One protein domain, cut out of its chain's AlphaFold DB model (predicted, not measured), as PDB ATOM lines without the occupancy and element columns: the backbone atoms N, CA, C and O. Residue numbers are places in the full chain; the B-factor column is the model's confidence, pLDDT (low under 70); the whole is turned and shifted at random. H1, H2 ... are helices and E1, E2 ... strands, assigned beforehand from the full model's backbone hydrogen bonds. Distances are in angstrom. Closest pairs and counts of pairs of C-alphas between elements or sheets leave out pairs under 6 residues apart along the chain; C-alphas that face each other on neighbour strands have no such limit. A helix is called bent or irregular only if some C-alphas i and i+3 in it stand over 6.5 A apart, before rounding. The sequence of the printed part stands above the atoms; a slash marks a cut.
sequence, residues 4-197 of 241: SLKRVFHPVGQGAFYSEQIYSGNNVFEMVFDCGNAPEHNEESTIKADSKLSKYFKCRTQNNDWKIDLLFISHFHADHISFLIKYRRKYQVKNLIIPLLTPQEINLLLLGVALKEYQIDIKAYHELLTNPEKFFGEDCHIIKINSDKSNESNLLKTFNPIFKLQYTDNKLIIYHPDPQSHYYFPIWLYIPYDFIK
ATOM      1  N   SER A   4      83.236 100.258 160.713       92.75
ATOM      2  CA  SER A   4      84.549  99.690 160.390       92.75
ATOM      3  C   SER A   4      84.995 100.114 159.000       92.75
ATOM      4  O   SER A   4      84.182 100.152 158.082       92.75
ATOM      5  N   LEU A   5      86.287 100.388 158.852       91.69
ATOM      6  CA  LEU A   5      86.919 100.773 157.596       91.69
ATOM      7  C   LEU A   5      87.828  99.641 157.115       91.69
ATOM      8  O   LEU A   5      88.651  99.135 157.881       91.69
ATOM      9  N   LYS A   6      87.724  99.290 155.835       91.00
ATOM     10  CA  LYS A   6      88.714  98.480 155.127       91.00
ATOM     11  C   LYS A   6      89.305  99.304 153.992       91.00
ATOM     12  O   LYS A   6      88.591  99.661 153.064       91.00
ATOM     13  N   ARG A   7      90.613  99.551 154.048       90.50
ATOM     14  CA  ARG A   7      91.387 100.220 152.994       90.50
ATOM     15  C   ARG A   7      92.324  99.217 152.335       90.50
ATOM     16  O   ARG A   7      92.967  98.430 153.027       90.50
ATOM     17  N   VAL A   8      92.408  99.253 151.011       88.06
ATOM     18  CA  VAL A   8      93.327  98.423 150.225       88.06
ATOM     19  C   VAL A   8      94.143  99.316 149.303       88.06
ATOM     20  O   VAL A   8      93.580 100.093 148.533       88.06
ATOM     21  N   PHE A   9      95.464  99.166 149.378       87.25
ATOM     22  CA  PHE A   9      96.412  99.760 148.444       87.25
ATOM     23  C   PHE A   9      96.738  98.722 147.376       87.25
ATOM     24  O   PHE A   9      97.359  97.698 147.674       87.25
ATOM     25  N   HIS A  10      96.273  98.945 146.151       85.38
ATOM     26  CA  HIS A  10      96.494  97.988 145.074       85.38
ATOM     27  C   HIS A  10      97.913  98.165 144.524       85.38
ATOM     28  O   HIS A  10      98.308  99.291 144.222       85.38
ATOM     29  N   PRO A  11      98.705  97.086 144.391       82.06
ATOM     30  CA  PRO A  11     100.084  97.173 143.920       82.06
ATOM     31  C   PRO A  11     100.113  97.373 142.398       82.06
ATOM     32  O   PRO A  11     100.303  96.420 141.643       82.06
ATOM     33  N   VAL A  12      99.886  98.613 141.963       76.00
ATOM     34  CA  VAL A  12      99.791  99.004 140.546       76.00
ATOM     35  C   VAL A  12     101.100  99.519 139.951       76.00
ATOM     36  O   VAL A  12     101.115  99.884 138.791       76.00
ATOM     37  N   GLY A  13     102.204  99.530 140.702       76.81
ATOM     38  CA  GLY A  13     103.460 100.107 140.218       76.81
ATOM     39  C   GLY A  13     103.412 101.635 140.228       76.81
ATOM     40  O   GLY A  13     103.034 102.217 141.244       76.81
ATOM     41  N   GLN A  14     103.820 102.275 139.126       73.38
ATOM     42  CA  GLN A  14     103.677 103.722 138.979       73.38
ATOM     43  C   GLN A  14     102.207 104.077 138.714       73.38
ATOM     44  O   GLN A  14     101.557 103.464 137.868       73.38
ATOM     45  N   GLY A  15     101.709 105.059 139.464       77.81
ATOM     46  CA  GLY A  15     100.310 105.464 139.494       77.81
ATOM     47  C   GLY A  15      99.716 105.336 140.895       77.81
ATOM     48  O   GLY A  15     100.433 105.219 141.894       77.81
ATOM     49  N   ALA A  16      98.389 105.335 140.974       83.25
ATOM     50  CA  ALA A  16      97.666 105.068 142.208       83.25
ATOM     51  C   ALA A  16      96.378 104.288 141.938       83.25
ATOM     52  O   ALA A  16      95.701 104.464 140.924       83.25
ATOM     53  N   PHE A  17      96.045 103.410 142.881       89.12
ATOM     54  CA  PHE A  17      94.738 102.783 142.953       89.12
ATOM     55  C   PHE A  17      94.479 102.329 144.384       89.12
ATOM     56  O   PHE A  17      95.092 101.375 144.879       89.12
ATOM     57  N   TYR A  18      93.552 103.007 145.049       90.00
ATOM     58  CA  TYR A  18      93.120 102.671 146.399       90.00
ATOM     59  C   TYR A  18      91.618 102.419 146.408       90.00
ATOM     60  O   TYR A  18      90.854 103.142 145.772       90.00
ATOM     61  N   SER A  19      91.189 101.403 147.152       90.62
ATOM     62  CA  SER A  19      89.768 101.156 147.402       90.62
ATOM     63  C   SER A  19      89.494 101.153 148.894       90.62
ATOM     64  O   SER A  19      90.223 100.507 149.658       90.62
ATOM     65  N   GLU A  20      88.417 101.808 149.291       91.88
ATOM     66  CA  GLU A  20      87.942 101.855 150.662       91.88
ATOM     67  C   GLU A  20      86.509 101.359 150.766       91.88
ATOM     68  O   GLU A  20      85.671 101.633 149.911       91.88
ATOM     69  N   GLN A  21      86.227 100.653 151.854       92.75
ATOM     70  CA  GLN A  21      84.894 100.194 152.200       92.75
ATOM     71  C   GLN A  21      84.605 100.604 153.639       92.75
ATOM     72  O   GLN A  21      85.304 100.173 154.562       92.75
ATOM     73  N   ILE A  22      83.590 101.444 153.828       93.62
ATOM     74  CA  ILE A  22      83.108 101.850 155.150       93.62
ATOM     75  C   ILE A  22      81.830 101.067 155.433       93.62
ATOM     76  O   ILE A  22      80.837 101.203 154.722       93.62
ATOM     77  N   TYR A  23      81.856 100.250 156.476       93.44
ATOM     78  CA  TYR A  23      80.740  99.401 156.874       93.44
ATOM     79  C   TYR A  23      80.003 100.018 158.057       93.44
ATOM     80  O   TYR A  23      80.626 100.373 159.063       93.44
ATOM     81  N   SER A  24      78.676 100.087 157.957       93.44
ATOM     82  CA  SER A  24      77.779 100.483 159.044       93.44
ATOM     83  C   SER A  24      76.542  99.583 159.038       93.44
ATOM     84  O   SER A  24      75.618  99.761 158.240       93.44
ATOM     85  N   GLY A  25      76.539  98.563 159.903       89.31
ATOM     86  CA  GLY A  25      75.541  97.492 159.847       89.31
ATOM     87  C   GLY A  25      75.627  96.728 158.522       89.31
ATOM     88  O   GLY A  25      76.697  96.242 158.168       89.31
ATOM     89  N   ASN A  26      74.514  96.663 157.786       88.56
ATOM     90  CA  ASN A  26      74.442  96.022 156.465       88.56
ATOM     91  C   ASN A  26      74.786  96.973 155.307       88.56
ATOM     92  O   ASN A  26      74.792  96.554 154.153       88.56
ATOM     93  N   ASN A  27      75.049  98.250 155.599       90.62
ATOM     94  CA  ASN A  27      75.394  99.235 154.584       90.62
ATOM     95  C   ASN A  27      76.904  99.245 154.355       90.62
ATOM     96  O   ASN A  27      77.686  99.236 155.313       90.62
ATOM     97  N   VAL A  28      77.295  99.315 153.086       93.06
ATOM     98  CA  VAL A  28      78.683  99.469 152.651       93.06
ATOM     99  C   VAL A  28      78.756 100.709 151.779       93.06
ATOM    100  O   VAL A  28      78.005 100.810 150.816       93.06
ATOM    101  N   PHE A  29      79.643 101.632 152.133       94.06
ATOM    102  CA  PHE A  29      80.009 102.765 151.293       94.06
ATOM    103  C   PHE A  29      81.328 102.443 150.590       94.06
ATOM    104  O   PHE A  29      82.332 102.188 151.266       94.06
ATOM    105  N   GLU A  30      81.322 102.420 149.259       93.62
ATOM    106  CA  GLU A  30      82.480 102.084 148.427       93.62
ATOM    107  C   GLU A  30      83.126 103.355 147.870       93.62
ATOM    108  O   GLU A  30      82.517 104.110 147.109       93.62
ATOM    109  N   MET A  31      84.395 103.558 148.207       93.62
ATOM    110  CA  MET A  31      85.191 104.664 147.702       93.62
ATOM    111  C   MET A  31      86.398 104.159 146.912       93.62
ATOM    112  O   MET A  31      87.044 103.178 147.282       93.62
ATOM    113  N   VAL A  32      86.723 104.861 145.832       93.44
ATOM    114  CA  VAL A  32      87.905 104.615 145.002       93.44
ATOM    115  C   VAL A  32      88.702 105.907 144.873       93.44
ATOM    116  O   VAL A  32      88.129 106.973 144.659       93.44
ATOM    117  N   PHE A  33      90.021 105.813 145.005       92.06
ATOM    118  CA  PHE A  33      90.945 106.911 144.743       92.06
ATOM    119  C   PHE A  33      91.947 106.489 143.681       92.06
ATOM    120  O   PHE A  33      92.743 105.575 143.925       92.06
ATOM    121  N   ASP A  34      91.891 107.170 142.537       92.19
ATOM    122  CA  ASP A  34      92.535 106.781 141.288       92.19
ATOM    123  C   ASP A  34      92.255 105.323 140.907       92.19
ATOM    124  O   ASP A  34      91.673 104.532 141.652       92.19
ATOM    125  N   CYS A  35      92.581 104.963 139.677       90.44
ATOM    126  CA  CYS A  35      92.332 103.639 139.136       90.44
ATOM    127  C   CYS A  35      93.118 103.515 137.824       90.44
ATOM    128  O   CYS A  35      92.572 103.550 136.717       90.44
ATOM    129  N   GLY A  36      94.439 103.411 137.961       85.88
ATOM    130  CA  GLY A  36      95.358 103.290 136.838       85.88
ATOM    131  C   GLY A  36      96.615 102.493 137.168       85.88
ATOM    132  O   GLY A  36      96.784 101.969 138.270       85.88
ATOM    133  N   ASN A  37      97.449 102.355 136.145       80.19
ATOM    134  CA  ASN A  37      98.771 101.736 136.155       80.19
ATOM    135  C   ASN A  37      99.571 102.290 134.964       80.19
ATOM    136  O   ASN A  37      98.987 102.477 133.888       80.19
ATOM    137  N   ALA A  38     100.880 102.501 135.142       68.38
ATOM    138  CA  ALA A  38     101.848 102.734 134.072       68.38
ATOM    139  C   ALA A  38     102.569 101.422 133.669       68.38
ATOM    140  O   ALA A  38     103.420 100.929 134.413       68.38
ATOM    141  N   PRO A  39     102.313 100.874 132.465       56.75
ATOM    142  CA  PRO A  39     102.994  99.679 131.957       56.75
ATOM    143  C   PRO A  39     104.515  99.809 131.769       56.75
ATOM    144  O   PRO A  39     105.196  98.788 131.678       56.75
ATOM    145  N   GLU A  40     105.031 101.039 131.669       55.41
ATOM    146  CA  GLU A  40     106.332 101.369 131.060       55.41
ATOM    147  C   GLU A  40     107.569 100.903 131.846       55.41
ATOM    148  O   GLU A  40     108.677 100.968 131.322       55.41
ATOM    149  N   HIS A  41     107.424 100.410 133.080       50.72
ATOM    150  CA  HIS A  41     108.587 100.201 133.949       50.72
ATOM    151  C   HIS A  41     109.046  98.754 134.139       50.72
ATOM    152  O   HIS A  41     110.117  98.584 134.710       50.72
ATOM    153  N   ASN A  42     108.303  97.734 133.674       47.22
ATOM    154  CA  ASN A  42     108.745  96.324 133.609       47.22
ATOM    155  C   ASN A  42     107.629  95.423 133.038       47.22
ATOM    156  O   ASN A  42     106.686  95.109 133.770       47.22
ATOM    157  N   GLU A  43     107.749  94.933 131.795       54.03
ATOM    158  CA  GLU A  43     106.731  94.090 131.123       54.03
ATOM    159  C   GLU A  43     106.254  92.903 131.983       54.03
ATOM    160  O   GLU A  43     105.054  92.658 132.122       54.03
ATOM    161  N   GLU A  44     107.177  92.208 132.651       52.81
ATOM    162  CA  GLU A  44     106.857  91.044 133.485       52.81
ATOM    163  C   GLU A  44     106.098  91.416 134.777       52.81
ATOM    164  O   GLU A  44     105.261  90.654 135.277       52.81
ATOM    165  N   SER A  45     106.359  92.612 135.318       52.91
ATOM    166  CA  SER A  45     105.651  93.155 136.484       52.91
ATOM    167  C   SER A  45     104.267  93.688 136.103       52.91
ATOM    168  O   SER A  45     103.302  93.471 136.839       52.91
ATOM    169  N   THR A  46     104.150  94.270 134.907       54.16
ATOM    170  CA  THR A  46     102.913  94.794 134.326       54.16
ATOM    171  C   THR A  46     101.918  93.669 134.057       54.16
ATOM    172  O   THR A  46     100.752  93.791 134.425       54.16
ATOM    173  N   ILE A  47     102.366  92.529 133.519       57.81
ATOM    174  CA  ILE A  47     101.512  91.349 133.286       57.81
ATOM    175  C   ILE A  47     100.990  90.769 134.614       57.81
ATOM    176  O   ILE A  47      99.809  90.427 134.748       57.81
ATOM    177  N   LYS A  48     101.844  90.687 135.643       58.31
ATOM    178  CA  LYS A  48     101.450  90.198 136.978       58.31
ATOM    179  C   LYS A  48     100.505  91.177 137.692       58.31
ATOM    180  O   LYS A  48      99.542  90.723 138.315       58.31
ATOM    181  N   ALA A  49     100.723  92.485 137.573       58.53
ATOM    182  CA  ALA A  49      99.811  93.507 138.085       58.53
ATOM    183  C   ALA A  49      98.456  93.457 137.360       58.53
ATOM    184  O   ALA A  49      97.419  93.351 138.016       58.53
ATOM    185  N   ASP A  50      98.449  93.405 136.025       63.66
ATOM    186  CA  ASP A  50      97.222  93.348 135.224       63.66
ATOM    187  C   ASP A  50      96.444  92.041 135.460       63.66
ATOM    188  O   ASP A  50      95.219  92.051 135.509       63.66
ATOM    189  N   SER A  51      97.103  90.905 135.722       65.50
ATOM    190  CA  SER A  51      96.407  89.656 136.092       65.50
ATOM    191  C   SER A  51      95.737  89.712 137.476       65.50
ATOM    192  O   SER A  51      94.586  89.289 137.625       65.50
ATOM    193  N   LYS A  52      96.400  90.276 138.497       67.50
ATOM    194  CA  LYS A  52      95.814  90.443 139.840       67.50
ATOM    195  C   LYS A  52      94.694  91.477 139.839       67.50
ATOM    196  O   LYS A  52      93.641  91.232 140.431       67.50
ATOM    197  N   LEU A  53      94.889  92.595 139.146       69.12
ATOM    198  CA  LEU A  53      93.859  93.615 139.016       69.12
ATOM    199  C   LEU A  53      92.711  93.164 138.130       69.12
ATOM    200  O   LEU A  53      91.565  93.344 138.514       69.12
ATOM    201  N   SER A  54      92.966  92.522 136.993       68.19
ATOM    202  CA  SER A  54      91.880  91.970 136.180       68.19
ATOM    203  C   SER A  54      91.060  90.962 136.974       68.19
ATOM    204  O   SER A  54      89.852  90.909 136.779       68.19
ATOM    205  N   LYS A  55      91.659  90.216 137.913       72.62
ATOM    206  CA  LYS A  55      90.910  89.402 138.877       72.62
ATOM    207  C   LYS A  55      90.102  90.262 139.853       72.62
ATOM    208  O   LYS A  55      88.924  89.974 140.033       72.62
ATOM    209  N   TYR A  56      90.682  91.318 140.432       75.69
ATOM    210  CA  TYR A  56      89.955  92.281 141.273       75.69
ATOM    211  C   TYR A  56      88.735  92.865 140.544       75.69
ATOM    212  O   TYR A  56      87.613  92.742 141.034       75.69
ATOM    213  N   PHE A  57      88.936  93.418 139.346       72.69
ATOM    214  CA  PHE A  57      87.866  93.941 138.503       72.69
ATOM    215  C   PHE A  57      86.875  92.847 138.140       72.69
ATOM    216  O   PHE A  57      85.698  93.037 138.377       72.69
ATOM    217  N   LYS A  58      87.307  91.667 137.672       71.88
ATOM    218  CA  LYS A  58      86.388  90.553 137.374       71.88
ATOM    219  C   LYS A  58      85.503  90.205 138.570       71.88
ATOM    220  O   LYS A  58      84.308  90.029 138.383       71.88
ATOM    221  N   CYS A  59      86.056  90.132 139.780       73.56
ATOM    222  CA  CYS A  59      85.278  89.858 140.988       73.56
ATOM    223  C   CYS A  59      84.280  90.978 141.313       73.56
ATOM    224  O   CYS A  59      83.176  90.693 141.761       73.56
ATOM    225  N   ARG A  60      84.646  92.244 141.093       75.56
ATOM    226  CA  ARG A  60      83.778  93.399 141.379       75.56
ATOM    227  C   ARG A  60      82.738  93.659 140.289       75.56
ATOM    228  O   ARG A  60      81.639  94.097 140.593       75.56
ATOM    229  N   THR A  61      83.070  93.368 139.037       68.50
ATOM    230  CA  THR A  61      82.270  93.685 137.851       68.50
ATOM    231  C   THR A  61      81.538  92.469 137.293       68.50
ATOM    232  O   THR A  61      81.126  92.500 136.135       68.50
ATOM    233  N   GLN A  62      81.418  91.377 138.056       64.12
ATOM    234  CA  GLN A  62      80.874  90.098 137.580       64.12
ATOM    235  C   GLN A  62      79.468  90.231 136.964       64.12
ATOM    236  O   GLN A  62      79.143  89.462 136.069       64.12
ATOM    237  N   ASN A  63      78.714  91.272 137.342       62.38
ATOM    238  CA  ASN A  63      77.398  91.608 136.788       62.38
ATOM    239  C   ASN A  63      77.294  93.054 136.254       62.38
ATOM    240  O   ASN A  63      76.199  93.588 136.162       62.38
ATOM    241  N   ASN A  64      78.411  93.729 135.947       62.94
ATOM    242  CA  ASN A  64      78.449  95.184 135.667       62.94
ATOM    243  C   ASN A  64      77.880  96.073 136.796       62.94
ATOM    244  O   ASN A  64      77.598  97.251 136.589       62.94
ATOM    245  N   ASP A  65      77.777  95.523 138.004       69.44
ATOM    246  CA  ASP A  65      77.142  96.157 139.160       69.44
ATOM    247  C   ASP A  65      78.152  96.719 140.163       69.44
ATOM    248  O   ASP A  65      77.826  96.901 141.340       69.44
ATOM    249  N   TRP A  66      79.400  96.981 139.751       86.50
ATOM    250  CA  TRP A  66      80.323  97.623 140.678       86.50
ATOM    251  C   TRP A  66      79.892  99.072 140.906       86.50
ATOM    252  O   TRP A  66      80.178  99.959 140.104       86.50
ATOM    253  N   LYS A  67      79.176  99.295 142.005       91.06
ATOM    254  CA  LYS A  67      78.738 100.614 142.445       91.06
ATOM    255  C   LYS A  67      79.835 101.246 143.285       91.06
ATOM    256  O   LYS A  67      80.265 100.674 144.285       91.06
ATOM    257  N   ILE A  68      80.288 102.407 142.841       94.12
ATOM    258  CA  ILE A  68      81.253 103.253 143.530       94.12
ATOM    259  C   ILE A  68      80.467 104.463 144.024       94.12
ATOM    260  O   ILE A  68      79.995 105.277 143.228       94.12
ATOM    261  N   ASP A  69      80.308 104.580 145.339       95.69
ATOM    262  CA  ASP A  69      79.612 105.719 145.931       95.69
ATOM    263  C   ASP A  69      80.407 107.011 145.744       95.69
ATOM    264  O   ASP A  69      79.814 108.076 145.562       95.69
ATOM    265  N   LEU A  70      81.740 106.916 145.772       94.50
ATOM    266  CA  LEU A  70      82.634 108.060 145.651       94.50
ATOM    267  C   LEU A  70      83.931 107.705 144.918       94.50
ATOM    268  O   LEU A  70      84.733 106.909 145.404       94.50
ATOM    269  N   LEU A  71      84.154 108.319 143.760       95.19
ATOM    270  CA  LEU A  71      85.399 108.225 143.005       95.19
ATOM    271  C   LEU A  71      86.154 109.548 143.098       95.19
ATOM    272  O   LEU A  71      85.631 110.591 142.720       95.19
ATOM    273  N   PHE A  72      87.402 109.493 143.540       92.56
ATOM    274  CA  PHE A  72      88.345 110.597 143.427       92.56
ATOM    275  C   PHE A  72      89.342 110.302 142.314       92.56
ATOM    276  O   PHE A  72      89.957 109.236 142.313       92.56
ATOM    277  N   ILE A  73      89.535 111.260 141.410       92.56
ATOM    278  CA  ILE A  73      90.663 111.272 140.478       92.56
ATOM    279  C   ILE A  73      91.593 112.386 140.927       92.56
ATOM    280  O   ILE A  73      91.199 113.553 140.965       92.56
ATOM    281  N   SER A  74      92.818 112.026 141.292       85.25
ATOM    282  CA  SER A  74      93.817 112.977 141.755       85.25
ATOM    283  C   SER A  74      94.224 113.919 140.626       85.25
ATOM    284  O   SER A  74      94.192 115.133 140.797       85.25
ATOM    285  N   HIS A  75      94.545 113.354 139.464       86.88
ATOM    286  CA  HIS A  75      94.866 114.036 138.217       86.88
ATOM    287  C   HIS A  75      94.736 113.061 137.039       86.88
ATOM    288  O   HIS A  75      94.515 111.865 137.219       86.88
ATOM    289  N   PHE A  76      94.868 113.567 135.815       90.31
ATOM    290  CA  PHE A  76      94.509 112.826 134.604       90.31
ATOM    291  C   PHE A  76      95.697 112.239 133.831       90.31
ATOM    292  O   PHE A  76      95.594 112.020 132.624       90.31
ATOM    293  N   HIS A  77      96.830 111.965 134.477       87.81
ATOM    294  CA  HIS A  77      97.865 111.171 133.811       87.81
ATOM    295  C   HIS A  77      97.380 109.731 133.586       87.81
ATOM    296  O   HIS A  77      96.583 109.194 134.356       87.81
ATOM    297  N   ALA A  78      97.848 109.105 132.503       86.88
ATOM    298  CA  ALA A  78      97.379 107.786 132.081       86.88
ATOM    299  C   ALA A  78      97.541 106.720 133.181       86.88
ATOM    300  O   ALA A  78      96.655 105.893 133.378       86.88
ATOM    301  N   ASP A  79      98.617 106.786 133.957       83.88
ATOM    302  CA  ASP A  79      98.922 105.892 135.074       83.88
ATOM    303  C   ASP A  79      97.992 106.034 136.289       83.88
ATOM    304  O   ASP A  79      97.981 105.163 137.154       83.88
ATOM    305  N   HIS A  80      97.135 107.055 136.325       89.44
ATOM    306  CA  HIS A  80      96.138 107.254 137.384       89.44
ATOM    307  C   HIS A  80      94.714 106.871 136.973       89.44
ATOM    308  O   HIS A  80      93.867 106.638 137.832       89.44
ATOM    309  N   ILE A  81      94.432 106.768 135.675       91.94
ATOM    310  CA  ILE A  81      93.056 106.615 135.174       91.94
ATOM    311  C   ILE A  81      92.892 105.531 134.097       91.94
ATOM    312  O   ILE A  81      91.778 105.289 133.625       91.94
ATOM    313  N   SER A  82      93.976 104.871 133.675       88.88
ATOM    314  CA  SER A  82      93.953 103.902 132.572       88.88
ATOM    315  C   SER A  82      92.951 102.768 132.783       88.88
ATOM    316  O   SER A  82      92.304 102.340 131.824       88.88
ATOM    317  N   PHE A  83      92.745 102.306 134.020       87.50
ATOM    318  CA  PHE A  83      91.775 101.248 134.297       87.50
ATOM    319  C   PHE A  83      90.328 101.737 134.319       87.50
ATOM    320  O   PHE A  83      89.451 100.972 133.913       87.50
ATOM    321  N   LEU A  84      90.063 102.998 134.679       91.69
ATOM    322  CA  LEU A  84      88.734 103.603 134.488       91.69
ATOM    323  C   LEU A  84      88.336 103.539 133.015       91.69
ATOM    324  O   LEU A  84      87.250 103.087 132.670       91.69
ATOM    325  N   ILE A  85      89.264 103.892 132.127       92.56
ATOM    326  CA  ILE A  85      89.039 103.831 130.683       92.56
ATOM    327  C   ILE A  85      88.908 102.388 130.188       92.56
ATOM    328  O   ILE A  85      87.940 102.071 129.493       92.56
ATOM    329  N   LYS A  86      89.824 101.492 130.578       87.50
ATOM    330  CA  LYS A  86      89.815 100.072 130.168       87.50
ATOM    331  C   LYS A  86      88.523  99.357 130.568       87.50
ATOM    332  O   LYS A  86      88.039  98.496 129.833       87.50
ATOM    333  N   TYR A  87      87.970  99.695 131.731       86.88
ATOM    334  CA  TYR A  87      86.774  99.065 132.288       86.88
ATOM    335  C   TYR A  87      85.546  99.977 132.275       86.88
ATOM    336  O   TYR A  87      84.575  99.686 132.981       86.88
ATOM    337  N   ARG A  88      85.546 101.037 131.452       86.94
ATOM    338  CA  ARG A  88      84.378 101.911 131.291       86.94
ATOM    339  C   ARG A  88      83.142 101.060 130.995       86.94
ATOM    340  O   ARG A  88      83.219 100.109 130.213       86.94
ATOM    341  N   ARG A  89      82.008 101.400 131.616       85.81
ATOM    342  CA  ARG A  89      80.726 100.656 131.581       85.81
ATOM    343  C   ARG A  89      80.648  99.381 132.431       85.81
ATOM    344  O   ARG A  89      79.601  98.743 132.437       85.81
ATOM    345  N   LYS A  90      81.705  98.995 133.151       86.94
ATOM    346  CA  LYS A  90      81.660  97.861 134.099       86.94
ATOM    347  C   LYS A  90      81.409  98.279 135.549       86.94
ATOM    348  O   LYS A  90      81.370  97.429 136.438       86.94
ATOM    349  N   TYR A  91      81.289  99.579 135.779       89.75
ATOM    350  CA  TYR A  91      81.064 100.199 137.072       89.75
ATOM    351  C   TYR A  91      80.125 101.397 136.914       89.75
ATOM    352  O   TYR A  91      79.992 101.943 135.816       89.75
ATOM    353  N   GLN A  92      79.506 101.808 138.015       92.19
ATOM    354  CA  GLN A  92      78.671 103.003 138.117       92.19
ATOM    355  C   GLN A  92      79.239 103.895 139.215       92.19
ATOM    356  O   GLN A  92      79.529 103.413 140.311       92.19
ATOM    357  N   VAL A  93      79.409 105.181 138.918       94.56
ATOM    358  CA  VAL A  93      79.915 106.171 139.874       94.56
ATOM    359  C   VAL A  93      78.763 107.072 140.279       94.56
ATOM    360  O   VAL A  93      78.131 107.678 139.421       94.56
ATOM    361  N   LYS A  94      78.493 107.159 141.581       95.31
ATOM    362  CA  LYS A  94      77.455 108.049 142.110       95.31
ATOM    363  C   LYS A  94      77.964 109.475 142.287       95.31
ATOM    364  O   LYS A  94      77.280 110.423 141.928       95.31
ATOM    365  N   ASN A  95      79.156 109.623 142.861       94.50
ATOM    366  CA  ASN A  95      79.796 110.917 143.061       94.50
ATOM    367  C   ASN A  95      81.229 110.852 142.543       94.50
ATOM    368  O   ASN A  95      81.988 109.952 142.907       94.50
ATOM    369  N   LEU A  96      81.602 111.823 141.725       94.44
ATOM    370  CA  LEU A  96      82.924 111.961 141.144       94.44
ATOM    371  C   LEU A  96      83.559 113.259 141.630       94.44
ATOM    372  O   LEU A  96      82.960 114.323 141.515       94.44
ATOM    373  N   ILE A  97      84.797 113.183 142.104       89.88
ATOM    374  CA  ILE A  97      85.596 114.338 142.502       89.88
ATOM    375  C   ILE A  97      86.868 114.377 141.653       89.88
ATOM    376  O   ILE A  97      87.688 113.461 141.715       89.88
ATOM    377  N   ILE A  98      87.033 115.440 140.867       89.94
ATOM    378  CA  ILE A  98      88.140 115.625 139.912       89.94
ATOM    379  C   ILE A  98      88.719 117.041 139.993       89.94
ATOM    380  O   ILE A  98      88.024 117.943 140.458       89.94
ATOM    381  N   PRO A  99      89.954 117.295 139.526       84.88
ATOM    382  CA  PRO A  99      90.439 118.664 139.384       84.88
ATOM    383  C   PRO A  99      89.678 119.412 138.275       84.88
ATOM    384  O   PRO A  99      89.269 118.830 137.267       84.88
ATOM    385  N   LEU A 100      89.482 120.717 138.467       84.62
ATOM    386  CA  LEU A 100      88.997 121.631 137.439       84.62
ATOM    387  C   LEU A 100      90.154 121.959 136.493       84.62
ATOM    388  O   LEU A 100      91.140 122.546 136.925       84.62
ATOM    389  N   LEU A 101      90.008 121.601 135.218       85.00
ATOM    390  CA  LEU A 101      91.005 121.865 134.184       85.00
ATOM    391  C   LEU A 101      90.577 123.020 133.277       85.00
ATOM    392  O   LEU A 101      89.408 123.140 132.901       85.00
ATOM    393  N   THR A 102      91.548 123.829 132.880       84.38
ATOM    394  CA  THR A 102      91.439 124.810 131.798       84.38
ATOM    395  C   THR A 102      91.523 124.129 130.423       84.38
ATOM    396  O   THR A 102      92.072 123.029 130.305       84.38
ATOM    397  N   PRO A 103      91.041 124.782 129.348       85.69
ATOM    398  CA  PRO A 103      91.215 124.288 127.980       85.69
ATOM    399  C   PRO A 103      92.667 123.944 127.629       85.69
ATOM    400  O   PRO A 103      92.944 122.891 127.056       85.69
ATOM    401  N   GLN A 104      93.604 124.798 128.047       82.06
ATOM    402  CA  GLN A 104      95.033 124.585 127.852       82.06
ATOM    403  C   GLN A 104      95.512 123.291 128.518       82.06
ATOM    404  O   GLN A 104      96.182 122.487 127.872       82.06
ATOM    405  N   GLU A 105      95.145 123.064 129.780       84.19
ATOM    406  CA  GLU A 105      95.509 121.859 130.541       84.19
ATOM    407  C   GLU A 105      94.954 120.582 129.905       84.19
ATOM    408  O   GLU A 105      95.685 119.598 129.778       84.19
ATOM    409  N   ILE A 106      93.707 120.614 129.424       88.75
ATOM    410  CA  ILE A 106      93.104 119.499 128.679       88.75
ATOM    411  C   ILE A 106      93.931 119.181 127.429       88.75
ATOM    412  O   ILE A 106      94.318 118.032 127.220       88.75
ATOM    413  N   ASN A 107      94.263 120.184 126.617       86.25
ATOM    414  CA  ASN A 107      95.032 119.967 125.391       86.25
ATOM    415  C   ASN A 107      96.429 119.402 125.648       86.25
ATOM    416  O   ASN A 107      96.923 118.585 124.873       86.25
ATOM    417  N   LEU A 108      97.071 119.807 126.740       84.62
ATOM    418  CA  LEU A 108      98.388 119.296 127.123       84.62
ATOM    419  C   LEU A 108      98.349 117.831 127.517       84.62
ATOM    420  O   LEU A 108      99.244 117.073 127.154       84.62
ATOM    421  N   LEU A 109      97.310 117.445 128.250       87.62
ATOM    422  CA  LEU A 109      97.049 116.064 128.616       87.62
ATOM    423  C   LEU A 109      96.812 115.206 127.365       87.62
ATOM    424  O   LEU A 109      97.454 114.167 127.204       87.62
ATOM    425  N   LEU A 110      95.973 115.678 126.437       87.75
ATOM    426  CA  LEU A 110      95.728 115.016 125.149       87.75
ATOM    427  C   LEU A 110      97.012 114.871 124.324       87.75
ATOM    428  O   LEU A 110      97.309 113.785 123.828       87.75
ATOM    429  N   LEU A 111      97.794 115.947 124.217       84.00
ATOM    430  CA  LEU A 111      99.065 115.960 123.500       84.00
ATOM    431  C   LEU A 111     100.070 114.991 124.134       84.00
ATOM    432  O   LEU A 111     100.705 114.215 123.426       84.00
ATOM    433  N   GLY A 112     100.193 114.999 125.462       82.69
ATOM    434  CA  GLY A 112     101.081 114.095 126.191       82.69
ATOM    435  C   GLY A 112     100.732 112.627 125.956       82.69
ATOM    436  O   GLY A 112     101.633 111.820 125.737       82.69
ATOM    437  N   VAL A 113      99.439 112.293 125.941       83.69
ATOM    438  CA  VAL A 113      98.974 110.934 125.639       83.69
ATOM    439  C   VAL A 113      99.231 110.546 124.188       83.69
ATOM    440  O   VAL A 113      99.722 109.447 123.941       83.69
ATOM    441  N   ALA A 114      98.953 111.445 123.244       82.88
ATOM    442  CA  ALA A 114      99.172 111.196 121.823       82.88
ATOM    443  C   ALA A 114     100.660 110.987 121.482       82.88
ATOM    444  O   ALA A 114     100.980 110.151 120.649       82.88
ATOM    445  N   LEU A 115     101.567 111.718 122.139       80.69
ATOM    446  CA  LEU A 115     103.010 111.643 121.879       80.69
ATOM    447  C   LEU A 115     103.706 110.456 122.543       80.69
ATOM    448  O   LEU A 115     104.717 109.987 122.032       80.69
ATOM    449  N   LYS A 116     103.232 110.029 123.716       76.69
ATOM    450  CA  LYS A 116     103.841 108.920 124.460       76.69
ATOM    451  C   LYS A 116     103.311 107.545 124.063       76.69
ATOM    452  O   LYS A 116     103.779 106.559 124.614       76.69
ATOM    453  N   GLU A 117     102.341 107.482 123.151       67.25
ATOM    454  CA  GLU A 117     101.714 106.229 122.713       67.25
ATOM    455  C   GLU A 117     101.265 105.349 123.893       67.25
ATOM    456  O   GLU A 117     101.372 104.120 123.865       67.25
ATOM    457  N   TYR A 118     100.752 105.973 124.962       72.69
ATOM    458  CA  TYR A 118     100.223 105.209 126.088       72.69
ATOM    459  C   TYR A 118      99.156 104.234 125.577       72.69
ATOM    460  O   TYR A 118      98.304 104.599 124.766       72.69
ATOM    461  N   GLN A 119      99.161 103.004 126.099       76.44
ATOM    462  CA  GLN A 119      98.138 101.995 125.804       76.44
ATOM    463  C   GLN A 119      96.803 102.353 126.479       76.44
ATOM    464  O   GLN A 119      96.357 101.710 127.431       76.44
ATOM    465  N   ILE A 120      96.174 103.423 126.003       84.94
ATOM    466  CA  ILE A 120      94.925 103.979 126.504       84.94
ATOM    467  C   ILE A 120      94.017 104.306 125.320       84.94
ATOM    468  O   ILE A 120      94.470 104.793 124.286       84.94
ATOM    469  N   ASP A 121      92.719 104.029 125.451       90.19
ATOM    470  CA  ASP A 121      91.751 104.449 124.436       90.19
ATOM    471  C   ASP A 121      91.674 105.980 124.447       90.19
ATOM    472  O   ASP A 121      91.059 106.586 125.325       90.19
ATOM    473  N   ILE A 122      92.320 106.602 123.462       88.38
ATOM    474  CA  ILE A 122      92.463 108.055 123.385       88.38
ATOM    475  C   ILE A 122      91.119 108.771 123.198       88.38
ATOM    476  O   ILE A 122      90.945 109.892 123.674       88.38
ATOM    477  N   LYS A 123      90.131 108.120 122.566       90.69
ATOM    478  CA  LYS A 123      88.778 108.679 122.419       90.69
ATOM    479  C   LYS A 123      88.049 108.655 123.756       90.69
ATOM    480  O   LYS A 123      87.382 109.623 124.107       90.69
ATOM    481  N   ALA A 124      88.200 107.568 124.512       93.06
ATOM    482  CA  ALA A 124      87.689 107.472 125.877       93.06
ATOM    483  C   ALA A 124      88.334 108.514 126.798       93.06
ATOM    484  O   ALA A 124      87.646 109.145 127.591       93.06
ATOM    485  N   TYR A 125      89.648 108.694 126.671       93.19
ATOM    486  CA  TYR A 125      90.415 109.686 127.412       93.19
ATOM    487  C   TYR A 125      89.946 111.111 127.110       93.19
ATOM    488  O   TYR A 125      89.675 111.882 128.026       93.19
ATOM    489  N   HIS A 126      89.761 111.436 125.829       92.88
ATOM    490  CA  HIS A 126      89.195 112.711 125.406       92.88
ATOM    491  C   HIS A 126      87.786 112.935 125.971       92.88
ATOM    492  O   HIS A 126      87.508 114.007 126.505       92.88
ATOM    493  N   GLU A 127      86.905 111.932 125.909       93.88
ATOM    494  CA  GLU A 127      85.557 112.023 126.484       93.88
ATOM    495  C   GLU A 127      85.597 112.238 128.003       93.88
ATOM    496  O   GLU A 127      84.898 113.113 128.500       93.88
ATOM    497  N   LEU A 128      86.469 111.534 128.734       94.88
ATOM    498  CA  LEU A 128      86.663 111.728 130.174       94.88
ATOM    499  C   LEU A 128      87.061 113.172 130.526       94.88
ATOM    500  O   LEU A 128      86.561 113.721 131.505       94.88
ATOM    501  N   LEU A 129      87.961 113.781 129.751       93.19
ATOM    502  CA  LEU A 129      88.440 115.143 130.011       93.19
ATOM    503  C   LEU A 129      87.410 116.217 129.646       93.19
ATOM    504  O   LEU A 129      87.272 117.211 130.357       93.19
ATOM    505  N   THR A 130      86.716 116.034 128.524       92.44
ATOM    506  CA  THR A 130      85.877 117.080 127.914       92.44
ATOM    507  C   THR A 130      84.400 116.958 128.269       92.44
ATOM    508  O   THR A 130      83.693 117.963 128.289       92.44
ATOM    509  N   ASN A 131      83.934 115.746 128.569       93.06
ATOM    510  CA  ASN A 131      82.545 115.444 128.897       93.06
ATOM    511  C   ASN A 131      82.465 114.294 129.926       93.06
ATOM    512  O   ASN A 131      81.981 113.197 129.613       93.06
ATOM    513  N   PRO A 132      82.973 114.510 131.155       93.12
ATOM    514  CA  PRO A 132      82.940 113.494 132.201       93.12
ATOM    515  C   PRO A 132      81.507 113.084 132.577       93.12
ATOM    516  O   PRO A 132      81.296 111.942 132.978       93.12
ATOM    517  N   GLU A 133      80.520 113.965 132.398       91.56
ATOM    518  CA  GLU A 133      79.093 113.678 132.574       91.56
ATOM    519  C   GLU A 133      78.662 112.529 131.651       91.56
ATOM    520  O   GLU A 133      78.092 111.536 132.094       91.56
ATOM    521  N   LYS A 134      79.030 112.593 130.368       93.44
ATOM    522  CA  LYS A 134      78.776 111.504 129.418       93.44
ATOM    523  C   LYS A 134      79.615 110.259 129.715       93.44
ATOM    524  O   LYS A 134      79.115 109.145 129.563       93.44
ATOM    525  N   PHE A 135      80.872 110.429 130.129       95.19
ATOM    526  CA  PHE A 135      81.773 109.306 130.402       95.19
ATOM    527  C   PHE A 135      81.296 108.442 131.580       95.19
ATOM    528  O   PHE A 135      81.347 107.210 131.507       95.19
ATOM    529  N   PHE A 136      80.848 109.074 132.670       93.62
ATOM    530  CA  PHE A 136      80.401 108.391 133.889       93.62
ATOM    531  C   PHE A 136      78.886 108.157 133.955       93.62
ATOM    532  O   PHE A 136      78.448 107.348 134.773       93.62
ATOM    533  N   GLY A 137      78.113 108.797 133.076       91.25
ATOM    534  CA  GLY A 137      76.654 108.733 133.034       91.25
ATOM    535  C   GLY A 137      76.001 109.949 133.692       91.25
ATOM    536  O   GLY A 137      76.548 110.538 134.622       91.25
ATOM    537  N   GLU A 138      74.805 110.302 133.218       87.25
ATOM    538  CA  GLU A 138      74.081 111.520 133.622       87.25
ATOM    539  C   GLU A 138      73.707 111.545 135.115       87.25
ATOM    540  O   GLU A 138      73.617 112.618 135.708       87.25
ATOM    541  N   ASP A 139      73.563 110.374 135.742       88.69
ATOM    542  CA  ASP A 139      73.272 110.232 137.176       88.69
ATOM    543  C   ASP A 139      74.506 110.440 138.080       88.69
ATOM    544  O   ASP A 139      74.391 110.440 139.309       88.69
ATOM    545  N   CYS A 140      75.703 110.594 137.503       93.50
ATOM    546  CA  CYS A 140      76.932 110.830 138.256       93.50
ATOM    547  C   CYS A 140      77.028 112.301 138.689       93.50
ATOM    548  O   CYS A 140      77.117 113.213 137.864       93.50
ATOM    549  N   HIS A 141      77.083 112.551 139.997       92.44
ATOM    550  CA  HIS A 141      77.277 113.895 140.537       92.44
ATOM    551  C   HIS A 141      78.755 114.296 140.497       92.44
ATOM    552  O   HIS A 141      79.580 113.709 141.198       92.44
ATOM    553  N   ILE A 142      79.094 115.322 139.712       90.19
ATOM    554  CA  ILE A 142      80.485 115.742 139.492       90.19
ATOM    555  C   ILE A 142      80.847 116.982 140.317       90.19
ATOM    556  O   ILE A 142      80.225 118.037 140.226       90.19
ATOM    557  N   ILE A 143      81.935 116.864 141.070       85.25
ATOM    558  CA  ILE A 143      82.549 117.892 141.910       85.25
ATOM    559  C   ILE A 143      83.923 118.214 141.308       85.25
ATOM    560  O   ILE A 143      84.761 117.323 141.155       85.25
ATOM    561  N   LYS A 144      84.164 119.482 140.952       84.50
ATOM    562  CA  LYS A 144      85.403 119.927 140.290       84.50
ATOM    563  C   LYS A 144      86.206 120.836 141.215       84.50
ATOM    564  O   LYS A 144      85.754 121.915 141.565       84.50
ATOM    565  N   ILE A 145      87.413 120.427 141.581       75.31
ATOM    566  CA  ILE A 145      88.280 121.118 142.543       75.31
ATOM    567  C   ILE A 145      89.127 122.174 141.833       75.31
ATOM    568  O   ILE A 145      89.935 121.829 140.977       75.31
ATOM    569  N   ASN A 146      88.974 123.448 142.200       73.69
ATOM    570  CA  ASN A 146      89.798 124.533 141.667       73.69
ATOM    571  C   ASN A 146      90.928 124.869 142.642       73.69
ATOM    572  O   ASN A 146      90.699 125.178 143.809       73.69
ATOM    573  N   SER A 147      92.155 124.841 142.145       62.38
ATOM    574  CA  SER A 147      93.359 125.207 142.890       62.38
ATOM    575  C   SER A 147      93.706 126.702 142.794       62.38
ATOM    576  O   SER A 147      94.592 127.158 143.523       62.38
ATOM    577  N   ASP A 148      93.019 127.486 141.951       62.06
ATOM    578  CA  ASP A 148      93.278 128.924 141.802       62.06
ATOM    579  C   ASP A 148      92.767 129.738 142.986       62.06
ATOM    580  O   ASP A 148      91.625 129.625 143.410       62.06
ATOM    581  N   LYS A 149      93.596 130.658 143.477       55.62
ATOM    582  CA  LYS A 149      93.264 131.547 144.602       55.62
ATOM    583  C   LYS A 149      92.471 132.801 144.192       55.62
ATOM    584  O   LYS A 149      92.297 133.692 145.015       55.62
ATOM    585  N   SER A 150      92.074 132.931 142.922       50.25
ATOM    586  CA  SER A 150      91.826 134.237 142.291       50.25
ATOM    587  C   SER A 150      90.404 134.795 142.386       50.25
ATOM    588  O   SER A 150      90.224 135.952 142.028       50.25
ATOM    589  N   ASN A 151      89.412 134.066 142.908       49.91
ATOM    590  CA  ASN A 151      88.071 134.624 143.126       49.91
ATOM    591  C   ASN A 151      87.509 134.219 144.492       49.91
ATOM    592  O   ASN A 151      86.941 133.146 144.666       49.91
ATOM    593  N   GLU A 152      87.658 135.114 145.470       54.53
ATOM    594  CA  GLU A 152      87.162 134.926 146.839       54.53
ATOM    595  C   GLU A 152      85.691 135.340 147.043       54.53
ATOM    596  O   GLU A 152      85.204 135.384 148.174       54.53
ATOM    597  N   SER A 153      84.949 135.652 145.978       51.59
ATOM    598  CA  SER A 153      83.526 135.993 146.081       51.59
ATOM    599  C   SER A 153      82.658 134.729 146.173       51.59
ATOM    600  O   SER A 153      82.745 133.866 145.304       51.59
ATOM    601  N   ASN A 154      81.778 134.652 147.180       56.44
ATOM    602  CA  ASN A 154      80.837 133.544 147.459       56.44
ATOM    603  C   ASN A 154      81.456 132.235 147.982       56.44
ATOM    604  O   ASN A 154      80.977 131.140 147.683       56.44
ATOM    605  N   LEU A 155      82.495 132.343 148.810       62.59
ATOM    606  CA  LEU A 155      83.091 131.191 149.479       62.59
ATOM    607  C   LEU A 155      82.279 130.749 150.709       62.59
ATOM    608  O   LEU A 155      82.104 131.501 151.669       62.59
ATOM    609  N   LEU A 156      81.835 129.495 150.715       55.97
ATOM    610  CA  LEU A 156      81.322 128.794 151.885       55.97
ATOM    611  C   LEU A 156      82.496 128.393 152.790       55.97
ATOM    612  O   LEU A 156      83.484 127.793 152.351       55.97
ATOM    613  N   LYS A 157      82.381 128.714 154.081       54.78
ATOM    614  CA  LYS A 157      83.337 128.274 155.103       54.78
ATOM    615  C   LYS A 157      83.136 126.787 155.371       54.78
ATOM    616  O   LYS A 157      82.002 126.345 155.539       54.78
ATOM    617  N   THR A 158      84.224 126.024 155.453       57.50
ATOM    618  CA  THR A 158      84.160 124.639 155.940       57.50
ATOM    619  C   THR A 158      84.516 124.560 157.414       57.50
ATOM    620  O   THR A 158      85.032 125.515 157.992       57.50
ATOM    621  N   PHE A 159      84.265 123.397 158.018       52.53
ATOM    622  CA  PHE A 159      84.715 123.104 159.375       52.53
ATOM    623  C   PHE A 159      86.241 123.234 159.525       52.53
ATOM    624  O   PHE A 159      86.731 123.559 160.601       52.53
ATOM    625  N   ASN A 160      86.994 123.020 158.441       59.00
ATOM    626  CA  ASN A 160      88.426 123.261 158.412       59.00
ATOM    627  C   ASN A 160      88.714 124.607 157.707       59.00
ATOM    628  O   ASN A 160      88.567 124.700 156.491       59.00
ATOM    629  N   PRO A 161      89.178 125.645 158.425       61.81
ATOM    630  CA  PRO A 161      89.353 126.991 157.871       61.81
ATOM    631  C   PRO A 161      90.390 127.070 156.738       61.81
ATOM    632  O   PRO A 161      90.436 128.074 156.029       61.81
ATOM    633  N   ILE A 162      91.203 126.022 156.558       62.66
ATOM    634  CA  ILE A 162      92.125 125.871 155.430       62.66
ATOM    635  C   ILE A 162      91.338 125.679 154.132       62.66
ATOM    636  O   ILE A 162      91.658 126.304 153.130       62.66
ATOM    637  N   PHE A 163      90.287 124.862 154.129       62.62
ATOM    638  CA  PHE A 163      89.506 124.611 152.923       62.62
ATOM    639  C   PHE A 163      88.414 125.667 152.768       62.62
ATOM    640  O   PHE A 163      87.650 125.930 153.703       62.62
ATOM    641  N   LYS A 164      88.298 126.230 151.563       66.00
ATOM    642  CA  LYS A 164      87.166 127.088 151.182       66.00
ATOM    643  C   LYS A 164      86.333 126.370 150.124       66.00
ATOM    644  O   LYS A 164      86.898 125.687 149.277       66.00
ATOM    645  N   LEU A 165      85.011 126.490 150.171       66.44
ATOM    646  CA  LEU A 165      84.114 125.869 149.191       66.44
ATOM    647  C   LEU A 165      83.430 126.936 148.350       66.44
ATOM    648  O   LEU A 165      83.140 128.014 148.848       66.44
ATOM    649  N   GLN A 166      83.090 126.624 147.112       69.69
ATOM    650  CA  GLN A 166      82.180 127.421 146.300       69.69
ATOM    651  C   GLN A 166      81.275 126.469 145.530       69.69
ATOM    652  O   GLN A 166      81.740 125.463 145.009       69.69
ATOM    653  N   TYR A 167      79.981 126.760 145.479       62.06
ATOM    654  CA  TYR A 167      79.026 125.975 144.704       62.06
ATOM    655  C   TYR A 167      78.489 126.842 143.565       62.06
ATOM    656  O   TYR A 167      77.856 127.864 143.828       62.06
ATOM    657  N   THR A 168      78.778 126.477 142.314       67.06
ATOM    658  CA  THR A 168      78.301 127.188 141.110       67.06
ATOM    659  C   THR A 168      77.906 126.174 140.052       67.06
ATOM    660  O   THR A 168      78.594 125.173 139.903       67.06
ATOM    661  N   ASP A 169      76.831 126.409 139.298       65.25
ATOM    662  CA  ASP A 169      76.441 125.574 138.146       65.25
ATOM    663  C   ASP A 169      76.451 124.057 138.426       65.25
ATOM    664  O   ASP A 169      76.992 123.272 137.646       65.25
ATOM    665  N   ASN A 170      75.909 123.642 139.578       53.66
ATOM    666  CA  ASN A 170      75.938 122.257 140.074       53.66
ATOM    667  C   ASN A 170      77.335 121.643 140.275       53.66
ATOM    668  O   ASN A 170      77.479 120.427 140.373       53.66
ATOM    669  N   LYS A 171      78.369 122.473 140.385       55.38
ATOM    670  CA  LYS A 171      79.749 122.078 140.658       55.38
ATOM    671  C   LYS A 171      80.134 122.586 142.037       55.38
ATOM    672  O   LYS A 171      80.061 123.781 142.322       55.38
ATOM    673  N   LEU A 172      80.578 121.670 142.891       63.53
ATOM    674  CA  LEU A 172      81.263 122.033 144.125       63.53
ATOM    675  C   LEU A 172      82.756 122.193 143.827       63.53
ATOM    676  O   LEU A 172      83.394 121.291 143.290       63.53
ATOM    677  N   ILE A 173      83.290 123.350 144.192       63.19
ATOM    678  CA  ILE A 173      84.682 123.749 144.053       63.19
ATOM    679  C   ILE A 173      85.290 123.826 145.447       63.19
ATOM    680  O   ILE A 173      84.734 124.487 146.320       63.19
ATOM    681  N   ILE A 174      86.426 123.160 145.663       63.22
ATOM    682  CA  ILE A 174      87.185 123.230 146.919       63.22
ATOM    683  C   ILE A 174      88.514 123.929 146.651       63.22
ATOM    684  O   ILE A 174      89.281 123.484 145.806       63.22
ATOM    685  N   TYR A 175      88.797 124.986 147.400       61.50
ATOM    686  CA  TYR A 175      90.050 125.727 147.369       61.50
ATOM    687  C   TYR A 175      90.963 125.269 148.509       61.50
ATOM    688  O   TYR A 175      90.547 125.260 149.673       61.50
ATOM    689  N   HIS A 176      92.216 124.934 148.183       63.12
ATOM    690  CA  HIS A 176      93.255 124.554 149.145       63.12
ATOM    691  C   HIS A 176      94.424 125.564 149.112       63.12
ATOM    692  O   HIS A 176      95.127 125.646 148.104       63.12
ATOM    693  N   PRO A 177      94.666 126.345 150.181       53.59
ATOM    694  CA  PRO A 177      95.530 127.519 150.133       53.59
ATOM    695  C   PRO A 177      97.030 127.219 150.052       53.59
ATOM    696  O   PRO A 177      97.759 128.112 149.626       53.59
ATOM    697  N   ASP A 178      97.520 126.020 150.372       56.94
ATOM    698  CA  ASP A 178      98.920 125.653 150.102       56.94
ATOM    699  C   ASP A 178      99.190 124.148 150.305       56.94
ATOM    700  O   ASP A 178      99.375 123.712 151.443       56.94
ATOM    701  N   PRO A 179      99.246 123.330 149.239       51.16
ATOM    702  CA  PRO A 179      99.649 121.926 149.357       51.16
ATOM    703  C   PRO A 179     101.102 121.705 149.848       51.16
ATOM    704  O   PRO A 179     101.442 120.571 150.177       51.16
ATOM    705  N   GLN A 180     101.958 122.743 149.939       45.72
ATOM    706  CA  GLN A 180     103.314 122.654 150.530       45.72
ATOM    707  C   GLN A 180     103.302 122.829 152.049       45.72
ATOM    708  O   GLN A 180     104.278 122.465 152.716       45.72
ATOM    709  N   SER A 181     102.211 123.361 152.607       49.03
ATOM    710  CA  SER A 181     102.050 123.497 154.046       49.03
ATOM    711  C   SER A 181     101.789 122.114 154.652       49.03
ATOM    712  O   SER A 181     100.664 121.680 154.862       49.03
ATOM    713  N   HIS A 182     102.868 121.400 154.967       46.38
ATOM    714  CA  HIS A 182     102.875 120.155 155.747       46.38
ATOM    715  C   HIS A 182     102.419 120.376 157.209       46.38
ATOM    716  O   HIS A 182     102.809 119.633 158.110       46.38
ATOM    717  N   TYR A 183     101.641 121.425 157.484       44.22
ATOM    718  CA  TYR A 183     101.221 121.790 158.826       44.22
ATOM    719  C   TYR A 183     100.210 120.756 159.349       44.22
ATOM    720  O   TYR A 183      99.017 120.825 159.081       44.22
ATOM    721  N   TYR A 184     100.735 119.808 160.129       42.53
ATOM    722  CA  TYR A 184     100.071 119.122 161.244       42.53
ATOM    723  C   TYR A 184      98.768 118.361 160.964       42.53
ATOM    724  O   TYR A 184      97.837 118.439 161.766       42.53
ATOM    725  N   PHE A 185      98.695 117.541 159.914       46.53
ATOM    726  CA  PHE A 185      97.585 116.589 159.807       46.53
ATOM    727  C   PHE A 185      98.062 115.133 159.818       46.53
ATOM    728  O   PHE A 185      98.576 114.651 158.813       46.53
ATOM    729  N   PRO A 186      97.817 114.377 160.907       42.72
ATOM    730  CA  PRO A 186      97.912 112.914 160.903       42.72
ATOM    731  C   PRO A 186      96.734 112.256 160.147       42.72
ATOM    732  O   PRO A 186      96.405 111.097 160.384       42.72
ATOM    733  N   ILE A 187      96.056 113.000 159.264       48.84
ATOM    734  CA  ILE A 187      94.825 112.599 158.582       48.84
ATOM    735  C   ILE A 187      95.135 112.449 157.094       48.84
ATOM    736  O   ILE A 187      95.659 113.365 156.467       48.84
ATOM    737  N   TRP A 188      94.806 111.289 156.526       51.25
ATOM    738  CA  TRP A 188      94.915 111.039 155.091       51.25
ATOM    739  C   TRP A 188      93.935 111.938 154.327       51.25
ATOM    740  O   TRP A 188      92.724 111.839 154.530       51.25
ATOM    741  N   LEU A 189      94.453 112.804 153.454       56.69
ATOM    742  CA  LEU A 189      93.662 113.755 152.677       56.69
ATOM    743  C   LEU A 189      93.554 113.292 151.222       56.69
ATOM    744  O   LEU A 189      94.557 113.075 150.547       56.69
ATOM    745  N   TYR A 190      92.323 113.175 150.733       61.69
ATOM    746  CA  TYR A 190      92.029 112.921 149.328       61.69
ATOM    747  C   TYR A 190      91.841 114.260 148.618       61.69
ATOM    748  O   TYR A 190      90.738 114.798 148.575       61.69
ATOM    749  N   ILE A 191      92.939 114.833 148.125       59.38
ATOM    750  CA  ILE A 191      92.922 116.129 147.441       59.38
ATOM    751  C   ILE A 191      93.233 115.896 145.963       59.38
ATOM    752  O   ILE A 191      94.376 115.569 145.634       59.38
ATOM    753  N   PRO A 192      92.241 116.058 145.070       56.97
ATOM    754  CA  PRO A 192      92.488 116.225 143.651       56.97
ATOM    755  C   PRO A 192      93.407 117.411 143.447       56.97
ATOM    756  O   PRO A 192      93.192 118.493 143.995       56.97
ATOM    757  N   TYR A 193      94.467 117.172 142.705       56.00
ATOM    758  CA  TYR A 193      95.598 118.055 142.644       56.00
ATOM    759  C   TYR A 193      95.919 118.333 141.189       56.00
ATOM    760  O   TYR A 193      96.265 117.441 140.418       56.00
ATOM    761  N   ASP A 194      95.811 119.600 140.818       55.75
ATOM    762  CA  ASP A 194      96.217 120.050 139.501       55.75
ATOM    763  C   ASP A 194      97.750 120.052 139.402       55.75
ATOM    764  O   ASP A 194      98.443 120.979 139.838       55.75
ATOM    765  N   PHE A 195      98.279 118.960 138.848       52.84
ATOM    766  CA  PHE A 195      99.711 118.753 138.667       52.84
ATOM    767  C   PHE A 195     100.337 119.828 137.773       52.84
ATOM    768  O   PHE A 195     101.493 120.209 138.000       52.84
ATOM    769  N   ILE A 196      99.580 120.345 136.796       52.06
ATOM    770  CA  ILE A 196     100.075 121.356 135.865       52.06
ATOM    771  C   ILE A 196     100.346 122.634 136.646       52.06
ATOM    772  O   ILE A 196     101.481 123.087 136.645       52.06
ATOM    773  N   LYS A 197      99.408 123.156 137.434       54.41
ATOM    774  CA  LYS A 197      99.654 124.406 138.180       54.41
ATOM    775  C   LYS A 197     100.765 124.321 139.222       54.41
ATOM    776  O   LYS A 197     101.396 125.334 139.528       54.41
TER     777      LYS A 197
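This is residues 4 to 197 of the 241 residues of the protein "Lactamase_B domain-containing protein" of Gilliamella sp. N-G2 (UniProt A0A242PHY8). A twisted sheet of six strands runs through the domain, with the long meander E1 E2 E3 at one edge and the small hairpin E9 and E10 beside E8 at the other. The helical hairpin H3 and H4, with H5 next to H4, makes a cluster near the sheet's parallel strands, while H1 lies by itself, touching no helix, and residues 180 to 189 of the long last stretch stick out. The 194 printed residues hold five named helices and ten named strands in the order E1 E2 E3 H1 E4 E5 H2 E6 E7 H3 H4 H5 E8 E9 E10, a mixed class. The sheet, E1 E2 E3 E5 E7 E8, is mixed; the whole is compact, with a radius of gyration of the C-alphas of 17.2 A and spans of 50 by 48 by 36 A.

E1, residues 4 to 9, begins with C-alpha 4 at (84.549, 99.690, 160.390). E2 is residues 18 to 24, 20.0 A long, and E3 residues 27 to 33, 19.9 A. H1, residues 43 to 60, is 25.1 A long. E4 is residues 66 to 68, E5 70 to 72, H2 78 to 86, E6 91 to 93 and E7 95 to 99. H2 is irregular, with C-alphas 80 and 83 8.0 A apart. H3, residues 103 to 116, is 20.2 A long; H4 is 122 to 130, H5 132 to 136 and E8 141 to 145. E9 is residues 164 to 168; E10, residues 171 to 175, ends with C-alpha 175 at (90.050, 125.727, 147.369).

E1 E2 E3 form a meander, each strand the antiparallel neighbour of the one before, with N 6 and O 21 at 2.9 A and N 20 and O 31 at 2.8 A. E3 and E5 are parallel, with N 72 and O 32 at 2.9 A, as are E5 and E7, with N 97 and O 71 at 2.8 A. E7, H3 H4 H5 and E8 make a strand-helix-strand unit, two parallel neighbour strands with helices between, with N 143 and O 96 at 2.8 A. E4 and E6 are a parallel pair, with N 68 and O 92 at 2.8 A; E4 runs on into E5 at 72 degrees, and E6 into E7 at 75 degrees. H5 only grazes the sheet, with residues 132 to 136. H3 and H4 touch in a helical hairpin, closest at the C-alphas of Ile 106 and Leu 129, 6.5 A, with a shallow tilt of 15 degrees, opposite ways. H4 touches H5, closest at the C-alphas of Leu 128 and Phe 135, 5.5 A. H2 is close to but not clearly touching H4, closest at the C-alphas of Ile 85 and Ala 124, 6.2 A. The closest C-alphas of E8 and E10 are those of Ile 145 and Ile 173, 4.7 A apart; in the hairpin E9 and E10, N 173 and O 166 are at 2.7 A. Every O i to N i+4 pair is within hydrogen-bond range in H1, H3, H4 and H5, and 3 of 5 in H2.

The two C-alphas farthest apart, those of Glu 44 and Ser 153, are 52.2 A apart. The printed part has no cut, and the link E8 to E9, 18 residues, is long. Mean pLDDT of the printed part is 76.3; residues 38 to 54, 61 to 65, 117 and 147 to 197 are under 70.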